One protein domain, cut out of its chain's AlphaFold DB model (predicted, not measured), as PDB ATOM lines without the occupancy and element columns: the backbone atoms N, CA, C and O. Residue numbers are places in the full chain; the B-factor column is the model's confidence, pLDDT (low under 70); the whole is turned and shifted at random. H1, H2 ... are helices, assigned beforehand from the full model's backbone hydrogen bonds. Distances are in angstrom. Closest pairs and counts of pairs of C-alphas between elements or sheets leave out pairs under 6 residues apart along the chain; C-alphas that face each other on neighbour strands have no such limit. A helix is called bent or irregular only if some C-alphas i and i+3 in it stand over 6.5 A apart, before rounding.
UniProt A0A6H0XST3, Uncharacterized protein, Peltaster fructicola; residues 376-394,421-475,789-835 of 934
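AT A GLANCE: This is residues 376 to 394, 421 to 475 and 789 to 835 of the 934 residues of an uncharacterized protein of Peltaster fructicola (UniProt A0A6H0XST3). Long H5 and shorter, kinked H2 lie side by side, with tiny H1 and H3 at H2's last residues. H4 points away; residues 465 to 475 and 789 to 802 stick out. The printed part has 121 residues, five named helices, H1 to H5, and no named strand: all helix, extended, radius of gyration of the C-alphas 22.3 A, spans 85 by 41 by 16 A.

IN THESE COORDINATES: H1 is residues 385 to 388, from C-alpha (8.794, 32.289, 366.299); H2 423 to 444, 26.3 A; H3 449 to 452; H4 458 to 470, 18.3 A; H5 789 to 835, 68.2 A, to C-alpha (6.937, 14.632, 351.216).

HOW THE PARTS SIT: H2 is irregular: C-alphas 428 and 431 are 7.4 A apart. H5 touches H2 with residues 806 to 824 alone, closest C-alphas Ser 426 and Ala 810, 5.7 A, the same way, shallow tilt of 5 degrees. H1 touches H3, closest C-alphas His 386 and Ala 452, 3.8 A. H4 touches no helix. O i to N i+4 pairs are within hydrogen-bond range throughout H4 and H5, 13 of 18 in H2.

THE WHOLE: Cuts span 29.7 A from C-alpha 394 to 421 and 85.1 A from 475 to 789. Residues 376 and 421 to 425 have pLDDT under 70.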
ATOM      1  N   HIS A 376      15.306  10.406 355.819       64.25
ATOM      2  CA  HIS A 376      14.335  10.922 356.764       64.25
ATOM      3  C   HIS A 376      13.629  12.146 356.172       64.25
ATOM      4  O   HIS A 376      14.259  13.159 355.861       64.25
ATOM      5  N   ILE A 377      12.298  12.078 356.067       73.75
ATOM      6  CA  ILE A 377      11.472  13.229 355.693       73.75
ATOM      7  C   ILE A 377      11.623  14.310 356.781       73.75
ATOM      8  O   ILE A 377      11.234  14.081 357.930       73.75
ATOM      9  N   PRO A 378      12.166  15.499 356.460       78.94
ATOM     10  CA  PRO A 378      12.473  16.511 357.456       78.94
ATOM     11  C   PRO A 378      11.188  17.065 358.067       78.94
ATOM     12  O   PRO A 378      10.335  17.629 357.376       78.94
ATOM     13  N   ARG A 379      11.073  16.956 359.391       84.31
ATOM     14  CA  ARG A 379      10.025  17.647 360.142       84.31
ATOM     15  C   ARG A 379      10.294  19.159 360.081       84.31
ATOM     16  O   ARG A 379      11.444  19.614 360.065       84.31
ATOM     17  N   VAL A 380       9.224  19.944 359.974       89.50
ATOM     18  CA  VAL A 380       9.301  21.407 359.903       89.50
ATOM     19  C   VAL A 380       8.269  22.000 360.841       89.50
ATOM     20  O   VAL A 380       7.069  21.862 360.612       89.50
ATOM     21  N   ASP A 381       8.744  22.681 361.876       89.06
ATOM     22  CA  ASP A 381       7.894  23.457 362.763       89.06
ATOM     23  C   ASP A 381       7.624  24.844 362.149       89.06
ATOM     24  O   ASP A 381       8.540  25.602 361.804       89.06
ATOM     25  N   TYR A 382       6.339  25.161 361.978       90.19
ATOM     26  CA  TYR A 382       5.840  26.430 361.442       90.19
ATOM     27  C   TYR A 382       5.236  27.354 362.518       90.19
ATOM     28  O   TYR A 382       4.791  28.452 362.173       90.19
ATOM     29  N   LEU A 383       5.198  26.909 363.778       88.88
ATOM     30  CA  LEU A 383       4.723  27.616 364.968       88.88
ATOM     31  C   LEU A 383       5.864  28.414 365.617       88.88
ATOM     32  O   LEU A 383       5.649  29.562 366.024       88.88
ATOM     33  N   LEU A 384       7.078  27.845 365.662       88.06
ATOM     34  CA  LEU A 384       8.279  28.480 366.220       88.06
ATOM     35  C   LEU A 384       8.463  29.916 365.704       88.06
ATOM     36  O   LEU A 384       8.517  30.173 364.496       88.06
ATOM     37  N   LYS A 385       8.578  30.874 366.636       85.00
ATOM     38  CA  LYS A 385       8.794  32.289 366.299       85.00
ATOM     39  C   LYS A 385      10.121  32.412 365.554       85.00
ATOM     40  O   LYS A 385      11.116  31.846 365.989       85.00
ATOM     41  N   HIS A 386      10.095  33.058 364.390       86.62
ATOM     42  CA  HIS A 386      11.242  33.184 363.483       86.62
ATOM     43  C   HIS A 386      12.026  31.868 363.260       86.62
ATOM     44  O   HIS A 386      13.246  31.880 363.145       86.62
ATOM     45  N   GLY A 387      11.335  30.720 363.208       85.81
ATOM     46  CA  GLY A 387      11.980  29.416 363.014       85.81
ATOM     47  C   GLY A 387      12.840  28.936 364.193       85.81
ATOM     48  O   GLY A 387      13.678  28.064 364.000       85.81
ATOM     49  N   GLY A 388      12.645  29.490 365.393       87.69
ATOM     50  CA  GLY A 388      13.387  29.145 366.613       87.69
ATOM     51  C   GLY A 388      14.343  30.242 367.089       87.69
ATOM     52  O   GLY A 388      14.941  30.102 368.153       87.69
ATOM     53  N   LEU A 389      14.475  31.336 366.334       89.44
ATOM     54  CA  LEU A 389      15.323  32.479 366.675       89.44
ATOM     55  C   LEU A 389      14.548  33.594 367.406       89.44
ATOM     56  O   LEU A 389      13.345  33.771 367.191       89.44
ATOM     57  N   PRO A 390      15.231  34.422 368.221       88.06
ATOM     58  CA  PRO A 390      14.614  35.592 368.849       88.06
ATOM     59  C   PRO A 390      14.262  36.709 367.845       88.06
ATOM     60  O   PRO A 390      13.383  37.523 368.132       88.06
ATOM     61  N   TYR A 391      14.899  36.740 366.666       89.50
ATOM     62  CA  TYR A 391      14.702  37.741 365.608       89.50
ATOM     63  C   TYR A 391      14.520  37.107 364.220       89.50
ATOM     64  O   TYR A 391      14.868  35.951 363.995       89.50
ATOM     65  N   ALA A 392      13.990  37.883 363.268       87.88
ATOM     66  CA  ALA A 392      13.871  37.476 361.867       87.88
ATOM     67  C   ALA A 392      15.202  37.629 361.105       87.88
ATOM     68  O   ALA A 392      15.899  38.632 361.255       87.88
ATOM     69  N   VAL A 393      15.522  36.666 360.238       88.31
ATOM     70  CA  VAL A 393      16.772  36.605 359.459       88.31
ATOM     71  C   VAL A 393      16.570  37.212 358.069       88.31
ATOM     72  O   VAL A 393      15.586  36.924 357.383       88.31
ATOM     73  N   THR A 394      17.508  38.036 357.598       85.62
ATOM     74  CA  THR A 394      17.415  38.629 356.254       85.62
ATOM     75  C   THR A 394      17.854  37.655 355.162       85.62
ATOM     76  O   THR A 394      18.991  37.185 355.175       85.62
ATOM     77  N   PRO A 421      46.116  40.235 365.499       61.28
ATOM     78  CA  PRO A 421      45.579  38.910 365.803       61.28
ATOM     79  C   PRO A 421      44.611  38.402 364.723       61.28
ATOM     80  O   PRO A 421      43.751  39.153 364.262       61.28
ATOM     81  N   LEU A 422      44.691  37.106 364.390       59.25
ATOM     82  CA  LEU A 422      43.856  36.426 363.376       59.25
ATOM     83  C   LEU A 422      42.346  36.704 363.519       59.25
ATOM     84  O   LEU A 422      41.618  36.788 362.531       59.25
ATOM     85  N   GLU A 423      41.869  36.927 364.745       62.56
ATOM     86  CA  GLU A 423      40.481  37.310 365.007       62.56
ATOM     87  C   GLU A 423      40.020  38.610 364.323       62.56
ATOM     88  O   GLU A 423      38.818  38.837 364.212       62.56
ATOM     89  N   GLN A 424      40.920  39.524 363.947       67.19
ATOM     90  CA  GLN A 424      40.514  40.801 363.349       67.19
ATOM     91  C   GLN A 424      40.109  40.642 361.878       67.19
ATOM     92  O   GLN A 424      39.119  41.232 361.449       67.19
ATOM     93  N   TYR A 425      40.771  39.749 361.146       68.25
ATOM     94  CA  TYR A 425      40.415  39.387 359.772       68.25
ATOM     95  C   TYR A 425      39.080  38.625 359.744       68.25
ATOM     96  O   TYR A 425      38.193  38.946 358.952       68.25
ATOM     97  N   SER A 426      38.843  37.709 360.693       70.56
ATOM     98  CA  SER A 426      37.539  37.032 360.806       70.56
ATOM     99  C   SER A 426      36.392  37.980 361.201       70.56
ATOM    100  O   SER A 426      35.241  37.758 360.807       70.56
ATOM    101  N   LYS A 427      36.680  39.096 361.895       78.94
ATOM    102  CA  LYS A 427      35.690  40.152 362.185       78.94
ATOM    103  C   LYS A 427      35.167  40.832 360.909       78.94
ATOM    104  O   LYS A 427      33.987  41.187 360.904       78.94
ATOM    105  N   VAL A 428      35.935  40.890 359.812       81.56
ATOM    106  CA  VAL A 428      35.477  41.398 358.496       81.56
ATOM    107  C   VAL A 428      34.286  40.587 357.967       81.56
ATOM    108  O   VAL A 428      33.275  41.153 357.548       81.56
ATOM    109  N   PHE A 429      34.357  39.255 358.050       86.25
ATOM    110  CA  PHE A 429      33.304  38.355 357.565       86.25
ATOM    111  C   PHE A 429      32.259  37.971 358.627       86.25
ATOM    112  O   PHE A 429      31.221  37.396 358.285       86.25
ATOM    113  N   SER A 430      32.480  38.312 359.902       84.62
ATOM    114  CA  SER A 430      31.630  37.927 361.045       84.62
ATOM    115  C   SER A 430      30.130  38.184 360.842       84.62
ATOM    116  O   SER A 430      29.297  37.340 361.178       84.62
ATOM    117  N   GLY A 431      29.772  39.313 360.220       86.69
ATOM    118  CA  GLY A 431      28.388  39.682 359.918       86.69
ATOM    119  C   GLY A 431      27.702  38.805 358.862       86.69
ATOM    120  O   GLY A 431      26.474  38.852 358.760       86.69
ATOM    121  N   ILE A 432      28.463  38.014 358.096       88.19
ATOM    122  CA  ILE A 432      27.979  36.984 357.163       88.19
ATOM    123  C   ILE A 432      28.003  35.614 357.850       88.19
ATOM    124  O   ILE A 432      26.988  34.918 357.823       88.19
ATOM    125  N   VAL A 433      29.106  35.268 358.534       89.75
ATOM    126  CA  VAL A 433      29.257  34.027 359.326       89.75
ATOM    127  C   VAL A 433      28.072  33.844 360.276       89.75
ATOM    128  O   VAL A 433      27.393  32.820 360.219       89.75
ATOM    129  N   LYS A 434      27.723  34.883 361.046       91.31
ATOM    130  CA  LYS A 434      26.578  34.853 361.964       91.31
ATOM    131  C   LYS A 434      25.242  34.547 361.269       91.31
ATOM    132  O   LYS A 434      24.396  33.888 361.859       91.31
ATOM    133  N   ARG A 435      25.032  34.979 360.019       90.06
ATOM    134  CA  ARG A 435      23.785  34.678 359.281       90.06
ATOM    135  C   ARG A 435      23.745  33.233 358.808       90.06
ATOM    136  O   ARG A 435      22.670  32.645 358.764       90.06
ATOM    137  N   LEU A 436      24.895  32.668 358.441       93.25
ATOM    138  CA  LEU A 436      25.013  31.239 358.146       93.25
ATOM    139  C   LEU A 436      24.702  30.419 359.407       93.25
ATOM    140  O   LEU A 436      23.932  29.464 359.326       93.25
ATOM    141  N   ASP A 437      25.178  30.864 360.572       93.31
ATOM    142  CA  ASP A 437      24.832  30.265 361.867       93.31
ATOM    143  C   ASP A 437      23.347  30.417 362.220       93.31
ATOM    144  O   ASP A 437      22.728  29.431 362.613       93.31
ATOM    145  N   ASP A 438      22.737  31.589 362.004       93.38
ATOM    146  CA  ASP A 438      21.289  31.794 362.165       93.38
ATOM    147  C   ASP A 438      20.494  30.780 361.306       93.38
ATOM    148  O   ASP A 438      19.547  30.146 361.783       93.38
ATOM    149  N   TYR A 439      20.895  30.562 360.042       94.00
ATOM    150  CA  TYR A 439      20.274  29.550 359.176       94.00
ATOM    151  C   TYR A 439      20.499  28.119 359.683       94.00
ATOM    152  O   TYR A 439      19.547  27.331 359.698       94.00
ATOM    153  N   MET A 440      21.709  27.778 360.134       94.25
ATOM    154  CA  MET A 440      22.008  26.454 360.695       94.25
ATOM    155  C   MET A 440      21.293  26.198 362.023       94.25
ATOM    156  O   MET A 440      20.856  25.075 362.265       94.25
ATOM    157  N   GLN A 441      21.082  27.217 362.853       94.50
ATOM    158  CA  GLN A 441      20.300  27.110 364.080       94.50
ATOM    159  C   GLN A 441      18.823  26.824 363.770       94.50
ATOM    160  O   GLN A 441      18.251  25.903 364.351       94.50
ATOM    161  N   VAL A 442      18.220  27.521 362.800       93.44
ATOM    162  CA  VAL A 442      16.844  27.239 362.336       93.44
ATOM    163  C   VAL A 442      16.722  25.833 361.732       93.44
ATOM    164  O   VAL A 442      15.706  25.163 361.922       93.44
ATOM    165  N   LEU A 443      17.750  25.361 361.019       92.31
ATOM    166  CA  LEU A 443      17.813  23.993 360.494       92.31
ATOM    167  C   LEU A 443      17.878  22.952 361.625       92.31
ATOM    168  O   LEU A 443      17.046  22.046 361.653       92.31
ATOM    169  N   ARG A 444      18.805  23.116 362.579       92.12
ATOM    170  CA  ARG A 444      19.015  22.209 363.724       92.12
ATOM    171  C   ARG A 444      17.799  22.166 364.663       92.12
ATOM    172  O   ARG A 444      17.405  21.087 365.091       92.12
ATOM    173  N   LEU A 445      17.132  23.299 364.900       91.50
ATOM    174  CA  LEU A 445      15.878  23.385 365.672       91.50
ATOM    175  C   LEU A 445      14.639  22.862 364.917       91.50
ATOM    176  O   LEU A 445      13.521  22.988 365.410       91.50
ATOM    177  N   SER A 446      14.793  22.311 363.707       89.50
ATOM    178  CA  SER A 446      13.689  21.905 362.821       89.50
ATOM    179  C   SER A 446      12.681  23.022 362.489       89.50
ATOM    180  O   SER A 446      11.636  22.756 361.893       89.50
ATOM    181  N   GLY A 447      12.988  24.290 362.760       91.50
ATOM    182  CA  GLY A 447      12.109  25.417 362.463       91.50
ATOM    183  C   GLY A 447      12.044  25.759 360.974       91.50
ATOM    184  O   GLY A 447      12.908  25.390 360.175       91.50
ATOM    185  N   SER A 448      10.988  26.453 360.562       91.12
ATOM    186  CA  SER A 448      10.789  26.850 359.167       91.12
ATOM    187  C   SER A 448      11.633  28.072 358.778       91.12
ATOM    188  O   SER A 448      11.408  29.176 359.272       91.12
ATOM    189  N   ILE A 449      12.544  27.914 357.809       91.12
ATOM    190  CA  ILE A 449      13.360  29.014 357.247       91.12
ATOM    191  C   ILE A 449      12.491  30.081 356.561       91.12
ATOM    192  O   ILE A 449      12.834  31.265 356.547       91.12
ATOM    193  N   ALA A 450      11.320  29.699 356.044       88.81
ATOM    194  CA  ALA A 450      10.342  30.668 355.564       88.81
ATOM    195  C   ALA A 450       9.905  31.599 356.713       88.81
ATOM    196  O   ALA A 450       9.955  32.819 356.561       88.81
ATOM    197  N   VAL A 451       9.557  31.036 357.877       88.88
ATOM    198  CA  VAL A 451       9.138  31.793 359.072       88.88
ATOM    199  C   VAL A 451      10.299  32.595 359.672       88.88
ATOM    200  O   VAL A 451      10.104  33.752 360.047       88.88
ATOM    201  N   ALA A 452      11.516  32.042 359.688       89.44
ATOM    202  CA  ALA A 452      12.732  32.778 360.051       89.44
ATOM    203  C   ALA A 452      12.943  34.012 359.168       89.44
ATOM    204  O   ALA A 452      13.204  35.099 359.674       89.44
ATOM    205  N   THR A 453      12.723  33.880 357.857       88.50
ATOM    206  CA  THR A 453      12.830  34.980 356.886       88.50
ATOM    207  C   THR A 453      11.529  35.778 356.698       88.50
ATOM    208  O   THR A 453      11.287  36.350 355.631       88.50
ATOM    209  N   GLY A 454      10.680  35.822 357.732       82.56
ATOM    210  CA  GLY A 454       9.530  36.728 357.838       82.56
ATOM    211  C   GLY A 454       8.222  36.270 357.181       82.56
ATOM    212  O   GLY A 454       7.242  37.011 357.221       82.56
ATOM    213  N   TYR A 455       8.149  35.070 356.595       83.94
ATOM    214  CA  TYR A 455       6.886  34.544 356.063       83.94
ATOM    215  C   TYR A 455       5.941  34.132 357.200       83.94
ATOM    216  O   TYR A 455       6.232  33.200 357.951       83.94
ATOM    217  N   ARG A 456       4.770  34.774 357.305       81.06
ATOM    218  CA  ARG A 456       3.710  34.317 358.217       81.06
ATOM    219  C   ARG A 456       3.063  33.047 357.652       81.06
ATOM    220  O   ARG A 456       2.201  33.108 356.769       81.06
ATOM    221  N   SER A 457       3.503  31.897 358.169       81.94
ATOM    222  CA  SER A 457       2.930  30.578 357.874       81.94
ATOM    223  C   SER A 457       1.412  30.564 358.083       81.94
ATOM    224  O   SER A 457       0.870  31.406 358.798       81.94
ATOM    225  N   VAL A 458       0.711  29.603 357.472       80.38
ATOM    226  CA  VAL A 458      -0.736  29.418 357.693       80.38
ATOM    227  C   VAL A 458      -1.020  29.291 359.192       80.38
ATOM    228  O   VAL A 458      -1.770  30.094 359.733       80.38
ATOM    229  N   ALA A 459      -0.313  28.394 359.885       80.69
ATOM    230  CA  ALA A 459      -0.441  28.213 361.330       80.69
ATOM    231  C   ALA A 459      -0.114  29.482 362.146       80.69
ATOM    232  O   ALA A 459      -0.758  29.737 363.158       80.69
ATOM    233  N   ARG A 460       0.822  30.331 361.691       81.94
ATOM    234  CA  ARG A 460       1.058  31.645 362.310       81.94
ATOM    235  C   ARG A 460      -0.076  32.627 362.085       81.94
ATOM    236  O   ARG A 460      -0.470  33.284 363.034       81.94
ATOM    237  N   ARG A 461      -0.634  32.701 360.876       82.81
ATOM    238  CA  ARG A 461      -1.810  33.541 360.599       82.81
ATOM    239  C   ARG A 461      -3.036  33.078 361.391       82.81
ATOM    240  O   ARG A 461      -3.809  33.931 361.811       82.81
ATOM    241  N   LEU A 462      -3.166  31.774 361.652       81.12
ATOM    242  CA  LEU A 462      -4.163  31.235 362.579       81.12
ATOM    243  C   LEU A 462      -3.917  31.695 364.015       81.12
ATOM    244  O   LEU A 462      -4.812  32.295 364.590       81.12
ATOM    245  N   LEU A 463      -2.724  31.471 364.579       82.69
ATOM    246  CA  LEU A 463      -2.418  31.873 365.959       82.69
ATOM    247  C   LEU A 463      -2.519  33.390 366.174       82.69
ATOM    248  O   LEU A 463      -3.140  33.820 367.141       82.69
ATOM    249  N   ASP A 464      -1.960  34.193 365.262       81.12
ATOM    250  CA  ASP A 464      -2.020  35.656 365.324       81.12
ATOM    251  C   ASP A 464      -3.493  36.123 365.380       81.12
ATOM    252  O   ASP A 464      -3.871  36.877 366.275       81.12
ATOM    253  N   LYS A 465      -4.354  35.629 364.475       80.00
ATOM    254  CA  LYS A 465      -5.773  36.013 364.436       80.00
ATOM    255  C   LYS A 465      -6.624  35.383 365.549       80.00
ATOM    256  O   LYS A 465      -7.531  36.039 366.044       80.00
ATOM    257  N   LEU A 466      -6.347  34.149 365.976       82.88
ATOM    258  CA  LEU A 466      -7.013  33.532 367.133       82.88
ATOM    259  C   LEU A 466      -6.734  34.325 368.408       82.88
ATOM    260  O   LEU A 466      -7.652  34.575 369.181       82.88
ATOM    261  N   SER A 467      -5.490  34.780 368.593       82.12
ATOM    262  CA  SER A 467      -5.150  35.657 369.715       82.12
ATOM    263  C   SER A 467      -5.899  36.990 369.647       82.12
ATOM    264  O   SER A 467      -6.290  37.504 370.685       82.12
ATOM    265  N   GLN A 468      -6.190  37.508 368.446       82.12
ATOM    266  CA  GLN A 468      -7.015  38.707 368.267       82.12
ATOM    267  C   GLN A 468      -8.502  38.475 368.599       82.12
ATOM    268  O   GLN A 468      -9.129  39.375 369.147       82.12
ATOM    269  N   VAL A 469      -9.068  37.300 368.293       80.81
ATOM    270  CA  VAL A 469     -10.463  36.961 368.649       80.81
ATOM    271  C   VAL A 469     -10.601  36.765 370.158       80.81
ATOM    272  O   VAL A 469     -11.454  37.391 370.775       80.81
ATOM    273  N   PHE A 470      -9.724  35.976 370.785       78.00
ATOM    274  CA  PHE A 470      -9.792  35.749 372.234       78.00
ATOM    275  C   PHE A 470      -9.340  36.952 373.080       78.00
ATOM    276  O   PHE A 470      -9.729  37.040 374.239       78.00
ATOM    277  N   ALA A 471      -8.584  37.898 372.511       79.31
ATOM    278  CA  ALA A 471      -8.306  39.204 373.122       79.31
ATOM    279  C   ALA A 471      -9.351  40.287 372.766       79.31
ATOM    280  O   ALA A 471      -9.104  41.472 372.990       79.31
ATOM    281  N   ARG A 472     -10.502  39.915 372.182       84.00
ATOM    282  CA  ARG A 472     -11.649  40.816 372.012       84.00
ATOM    283  C   ARG A 472     -12.524  40.761 373.263       84.00
ATOM    284  O   ARG A 472     -13.139  39.729 373.532       84.00
ATOM    285  N   ASP A 473     -12.614  41.879 373.980       77.56
ATOM    286  CA  ASP A 473     -13.419  42.022 375.202       77.56
ATOM    287  C   ASP A 473     -14.931  42.024 374.905       77.56
ATOM    288  O   ASP A 473     -15.578  43.067 374.768       77.56
ATOM    289  N   ILE A 474     -15.513  40.827 374.807       80.06
ATOM    290  CA  ILE A 474     -16.962  40.625 374.644       80.06
ATOM    291  C   ILE A 474     -17.759  40.828 375.942       80.06
ATOM    292  O   ILE A 474     -18.945  41.141 375.877       80.06
ATOM    293  N   SER A 475     -17.099  40.751 377.101       73.75
ATOM    294  CA  SER A 475     -17.671  40.949 378.444       73.75
ATOM    295  C   SER A 475     -18.321  42.322 378.655       73.75
ATOM    296  O   SER A 475     -19.129  42.513 379.559       73.75
ATOM    297  N   GLU A 789      63.992  53.593 354.795       86.00
ATOM    298  CA  GLU A 789      62.867  53.522 353.853       86.00
ATOM    299  C   GLU A 789      62.821  52.159 353.149       86.00
ATOM    300  O   GLU A 789      61.766  51.529 353.116       86.00
ATOM    301  N   ILE A 790      63.960  51.641 352.676       86.38
ATOM    302  CA  ILE A 790      64.066  50.294 352.088       86.38
ATOM    303  C   ILE A 790      63.640  49.215 353.098       86.38
ATOM    304  O   ILE A 790      62.908  48.290 352.737       86.38
ATOM    305  N   GLY A 791      64.049  49.343 354.365       86.06
ATOM    306  CA  GLY A 791      63.624  48.446 355.443       86.06
ATOM    307  C   GLY A 791      62.108  48.464 355.671       86.06
ATOM    308  O   GLY A 791      61.478  47.406 355.694       86.06
ATOM    309  N   VAL A 792      61.510  49.655 355.772       89.31
ATOM    310  CA  VAL A 792      60.059  49.833 355.956       89.31
ATOM    311  C   VAL A 792      59.271  49.357 354.734       89.31
ATOM    312  O   VAL A 792      58.231  48.723 354.898       89.31
ATOM    313  N   LEU A 793      59.755  49.589 353.511       88.06
ATOM    314  CA  LEU A 793      59.118  49.098 352.284       88.06
ATOM    315  C   LEU A 793      59.069  47.563 352.247       88.06
ATOM    316  O   LEU A 793      58.011  47.000 351.966       88.06
ATOM    317  N   ALA A 794      60.170  46.889 352.590       88.94
ATOM    318  CA  ALA A 794      60.222  45.428 352.666       88.94
ATOM    319  C   ALA A 794      59.343  44.861 353.802       88.94
ATOM    320  O   ALA A 794      58.739  43.795 353.654       88.94
ATOM    321  N   GLU A 795      59.232  45.572 354.929       85.88
ATOM    322  CA  GLU A 795      58.323  45.201 356.016       85.88
ATOM    323  C   GLU A 795      56.851  45.349 355.595       85.88
ATOM    324  O   GLU A 795      56.054  44.433 355.797       85.88
ATOM    325  N   VAL A 796      56.493  46.457 354.939       88.88
ATOM    326  CA  VAL A 796      55.144  46.707 354.411       88.88
ATOM    327  C   VAL A 796      54.769  45.687 353.333       88.88
ATOM    328  O   VAL A 796      53.661  45.159 353.379       88.88
ATOM    329  N   GLU A 797      55.674  45.340 352.413       90.38
ATOM    330  CA  GLU A 797      55.452  44.280 351.416       90.38
ATOM    331  C   GLU A 797      55.171  42.925 352.089       90.38
ATOM    332  O   GLU A 797      54.182  42.257 351.773       90.38
ATOM    333  N   ARG A 798      55.988  42.548 353.083       87.69
ATOM    334  CA  ARG A 798      55.793  41.324 353.874       87.69
ATOM    335  C   ARG A 798      54.469  41.331 354.642       87.69
ATOM    336  O   ARG A 798      53.783  40.308 354.671       87.69
ATOM    337  N   ASN A 799      54.112  42.452 355.263       84.88
ATOM    338  CA  ASN A 799      52.872  42.590 356.023       84.88
ATOM    339  C   ASN A 799      51.647  42.503 355.097       84.88
ATOM    340  O   ASN A 799      50.708  41.783 355.421       84.88
ATOM    341  N   ILE A 800      51.687  43.123 353.908       89.19
ATOM    342  CA  ILE A 800      50.645  42.984 352.875       89.19
ATOM    343  C   ILE A 800      50.488  41.519 352.445       89.19
ATOM    344  O   ILE A 800      49.360  41.038 352.347       89.19
ATOM    345  N   PHE A 801      51.590  40.794 352.219       90.19
ATOM    346  CA  PHE A 801      51.534  39.375 351.854       90.19
ATOM    347  C   PHE A 801      50.848  38.532 352.941       90.19
ATOM    348  O   PHE A 801      49.891  37.814 352.654       90.19
ATOM    349  N   CYS A 802      51.284  38.661 354.199       87.56
ATOM    350  CA  CYS A 802      50.693  37.918 355.314       87.56
ATOM    351  C   CYS A 802      49.238  38.329 355.607       87.56
ATOM    352  O   CYS A 802      48.438  37.483 356.000       87.56
ATOM    353  N   ASP A 803      48.864  39.595 355.414       85.25
ATOM    354  CA  ASP A 803      47.477  40.050 355.572       85.25
ATOM    355  C   ASP A 803      46.557  39.482 354.483       85.25
ATOM    356  O   ASP A 803      45.420  39.113 354.779       85.25
ATOM    357  N   MET A 804      47.046  39.357 353.245       89.38
ATOM    358  CA  MET A 804      46.308  38.721 352.151       89.38
ATOM    359  C   MET A 804      46.112  37.219 352.387       89.38
ATOM    360  O   MET A 804      44.979  36.751 352.312       89.38
ATOM    361  N   GLU A 805      47.166  36.493 352.770       90.38
ATOM    362  CA  GLU A 805      47.114  35.065 353.138       90.38
ATOM    363  C   GLU A 805      46.043  34.805 354.222       90.38
ATOM    364  O   GLU A 805      45.171  33.949 354.076       90.38
ATOM    365  N   ARG A 806      46.006  35.647 355.264       86.12
ATOM    366  CA  ARG A 806      45.010  35.577 356.354       86.12
ATOM    367  C   ARG A 806      43.583  35.934 355.931       86.12
ATOM    368  O   ARG A 806      42.621  35.481 356.560       86.12
ATOM    369  N   LEU A 807      43.416  36.779 354.913       87.06
ATOM    370  CA  LEU A 807      42.106  37.087 354.332       87.06
ATOM    371  C   LEU A 807      41.607  35.947 353.437       87.06
ATOM    372  O   LEU A 807      40.398  35.709 353.402       87.06
ATOM    373  N   GLU A 808      42.511  35.229 352.771       91.25
ATOM    374  CA  GLU A 808      42.206  34.027 351.991       91.25
ATOM    375  C   GLU A 808      41.791  32.864 352.910       91.25
ATOM    376  O   GLU A 808      40.694  32.334 352.719       91.25
ATOM    377  N   ASP A 809      42.530  32.584 353.994       88.56
ATOM    378  CA  ASP A 809      42.127  31.651 355.070       88.56
ATOM    379  C   ASP A 809      40.706  31.951 355.593       88.56
ATOM    380  O   ASP A 809      39.833  31.081 355.704       88.56
ATOM    381  N   ALA A 810      40.450  33.223 355.927       87.00
ATOM    382  CA  ALA A 810      39.167  33.663 356.470       87.00
ATOM    383  C   ALA A 810      38.026  33.587 355.435       87.00
ATOM    384  O   ALA A 810      36.860  33.417 355.813       87.00
ATOM    385  N   PHE A 811      38.347  33.694 354.142       90.31
ATOM    386  CA  PHE A 811      37.405  33.516 353.042       90.31
ATOM    387  C   PHE A 811      37.118  32.035 352.757       90.31
ATOM    388  O   PHE A 811      35.953  31.688 352.554       90.31
ATOM    389  N   GLU A 812      38.116  31.147 352.806       92.62
ATOM    390  CA  GLU A 812      37.903  29.700 352.669       92.62
ATOM    391  C   GLU A 812      37.036  29.168 353.817       92.62
ATOM    392  O   GLU A 812      36.011  28.529 353.571       92.62
ATOM    393  N   ALA A 813      37.331  29.547 355.066       88.31
ATOM    394  CA  ALA A 813      36.510  29.185 356.223       88.31
ATOM    395  C   ALA A 813      35.054  29.697 356.118       88.31
ATOM    396  O   ALA A 813      34.112  29.025 356.559       88.31
ATOM    397  N   LEU A 814      34.839  30.872 355.509       90.62
ATOM    398  CA  LEU A 814      33.502  31.369 355.167       90.62
ATOM    399  C   LEU A 814      32.850  30.525 354.058       90.62
ATOM    400  O   LEU A 814      31.646  30.257 354.128       90.62
ATOM    401  N   HIS A 815      33.623  30.101 353.055       93.12
ATOM    402  CA  HIS A 815      33.160  29.284 351.937       93.12
ATOM    403  C   HIS A 815      32.679  27.911 352.409       93.12
ATOM    404  O   HIS A 815      31.521  27.571 352.169       93.12
ATOM    405  N   SER A 816      33.498  27.160 353.156       93.44
ATOM    406  CA  SER A 816      33.135  25.828 353.665       93.44
ATOM    407  C   SER A 816      31.863  25.878 354.520       93.44
ATOM    408  O   SER A 816      30.964  25.051 354.359       93.44
ATOM    409  N   ARG A 817      31.722  26.906 355.373       92.19
ATOM    410  CA  ARG A 817      30.506  27.128 356.171       92.19
ATOM    411  C   ARG A 817      29.293  27.438 355.289       92.19
ATOM    412  O   ARG A 817      28.200  26.940 355.544       92.19
ATOM    413  N   ALA A 818      29.462  28.239 354.235       93.75
ATOM    414  CA  ALA A 818      28.396  28.511 353.273       93.75
ATOM    415  C   ALA A 818      27.995  27.255 352.476       93.75
ATOM    416  O   ALA A 818      26.825  27.110 352.113       93.75
ATOM    417  N   GLU A 819      28.926  26.333 352.232       95.25
ATOM    418  CA  GLU A 819      28.643  25.039 351.610       95.25
ATOM    419  C   GLU A 819      27.901  24.076 352.546       95.25
ATOM    420  O   GLU A 819      26.912  23.497 352.093       95.25
ATOM    421  N   GLU A 820      28.250  24.001 353.843       94.62
ATOM    422  CA  GLU A 820      27.471  23.277 354.874       94.62
ATOM    423  C   GLU A 820      25.999  23.730 354.842       94.62
ATOM    424  O   GLU A 820      25.086  22.913 354.678       94.62
ATOM    425  N   VAL A 821      25.758  25.049 354.886       94.44
ATOM    426  CA  VAL A 821      24.392  25.598 354.830       94.44
ATOM    427  C   VAL A 821      23.717  25.272 353.495       94.44
ATOM    428  O   VAL A 821      22.557  24.857 353.478       94.44
ATOM    429  N   ARG A 822      24.414  25.407 352.356       94.44
ATOM    430  CA  ARG A 822      23.861  25.052 351.033       94.44
ATOM    431  C   ARG A 822      23.528  23.563 350.930       94.44
ATOM    432  O   ARG A 822      22.558  23.223 350.256       94.44
ATOM    433  N   GLN A 823      24.297  22.671 351.547       94.62
ATOM    434  CA  GLN A 823      24.016  21.237 351.553       94.62
ATOM    435  C   GLN A 823      22.781  20.925 352.403       94.62
ATOM    436  O   GLN A 823      21.802  20.408 351.861       94.62
ATOM    437  N   ALA A 824      22.751  21.365 353.663       92.00
ATOM    438  CA  ALA A 824      21.606  21.163 354.552       92.00
ATOM    439  C   ALA A 824      20.302  21.780 353.995       92.00
ATOM    440  O   ALA A 824      19.216  21.211 354.141       92.00
ATOM    441  N   LEU A 825      20.390  22.915 353.288       92.25
ATOM    442  CA  LEU A 825      19.265  23.500 352.545       92.25
ATOM    443  C   LEU A 825      18.784  22.601 351.394       92.25
ATOM    444  O   LEU A 825      17.575  22.395 351.264       92.25
ATOM    445  N   ARG A 826      19.694  22.061 350.567       93.12
ATOM    446  CA  ARG A 826      19.345  21.151 349.457       93.12
ATOM    447  C   ARG A 826      18.691  19.876 349.980       93.12
ATOM    448  O   ARG A 826      17.588  19.559 349.542       93.12
ATOM    449  N   GLU A 827      19.313  19.199 350.941       91.00
ATOM    450  CA  GLU A 827      18.813  17.957 351.546       91.00
ATOM    451  C   GLU A 827      17.411  18.146 352.133       91.00
ATOM    452  O   GLU A 827      16.485  17.388 351.830       91.00
ATOM    453  N   ARG A 828      17.207  19.233 352.891       90.00
ATOM    454  CA  ARG A 828      15.893  19.566 353.450       90.00
ATOM    455  C   ARG A 828      14.865  19.912 352.372       90.00
ATOM    456  O   ARG A 828      13.700  19.546 352.517       90.00
ATOM    457  N   SER A 829      15.270  20.583 351.292       88.06
ATOM    458  CA  SER A 829      14.378  20.875 350.162       88.06
ATOM    459  C   SER A 829      13.965  19.607 349.407       88.06
ATOM    460  O   SER A 829      12.786  19.466 349.090       88.06
ATOM    461  N   ALA A 830      14.883  18.650 349.228       89.50
ATOM    462  CA  ALA A 830      14.624  17.365 348.584       89.50
ATOM    463  C   ALA A 830      13.699  16.473 349.432       89.50
ATOM    464  O   ALA A 830      12.736  15.901 348.922       89.50
ATOM    465  N   GLY A 831      13.922  16.413 350.750       87.88
ATOM    466  CA  GLY A 831      13.022  15.705 351.664       87.88
ATOM    467  C   GLY A 831      11.620  16.332 351.732       87.88
ATOM    468  O   GLY A 831      10.622  15.615 351.816       87.88
ATOM    469  N   LEU A 832      11.516  17.664 351.633       86.44
ATOM    470  CA  LEU A 832      10.230  18.364 351.543       86.44
ATOM    471  C   LEU A 832       9.526  18.158 350.197       86.44
ATOM    472  O   LEU A 832       8.308  17.977 350.186       86.44
ATOM    473  N   SER A 833      10.252  18.154 349.072       84.12
ATOM    474  CA  SER A 833       9.658  17.848 347.767       84.12
ATOM    475  C   SER A 833       9.179  16.401 347.705       84.12
ATOM    476  O   SER A 833       8.064  16.174 347.249       84.12
ATOM    477  N   LEU A 834       9.940  15.452 348.266       86.38
ATOM    478  CA  LEU A 834       9.527  14.053 348.401       86.38
ATOM    479  C   LEU A 834       8.254  13.927 349.256       86.38
ATOM    480  O   LEU A 834       7.290  13.297 348.832       86.38
ATOM    481  N   GLN A 835       8.166  14.607 350.404       83.94
ATOM    482  CA  GLN A 835       6.937  14.632 351.216       83.94
ATOM    483  C   GLN A 835       5.748  15.305 350.495       83.94
ATOM    484  O   GLN A 835       4.586  14.959 350.730       83.94
TER     485      GLN A 835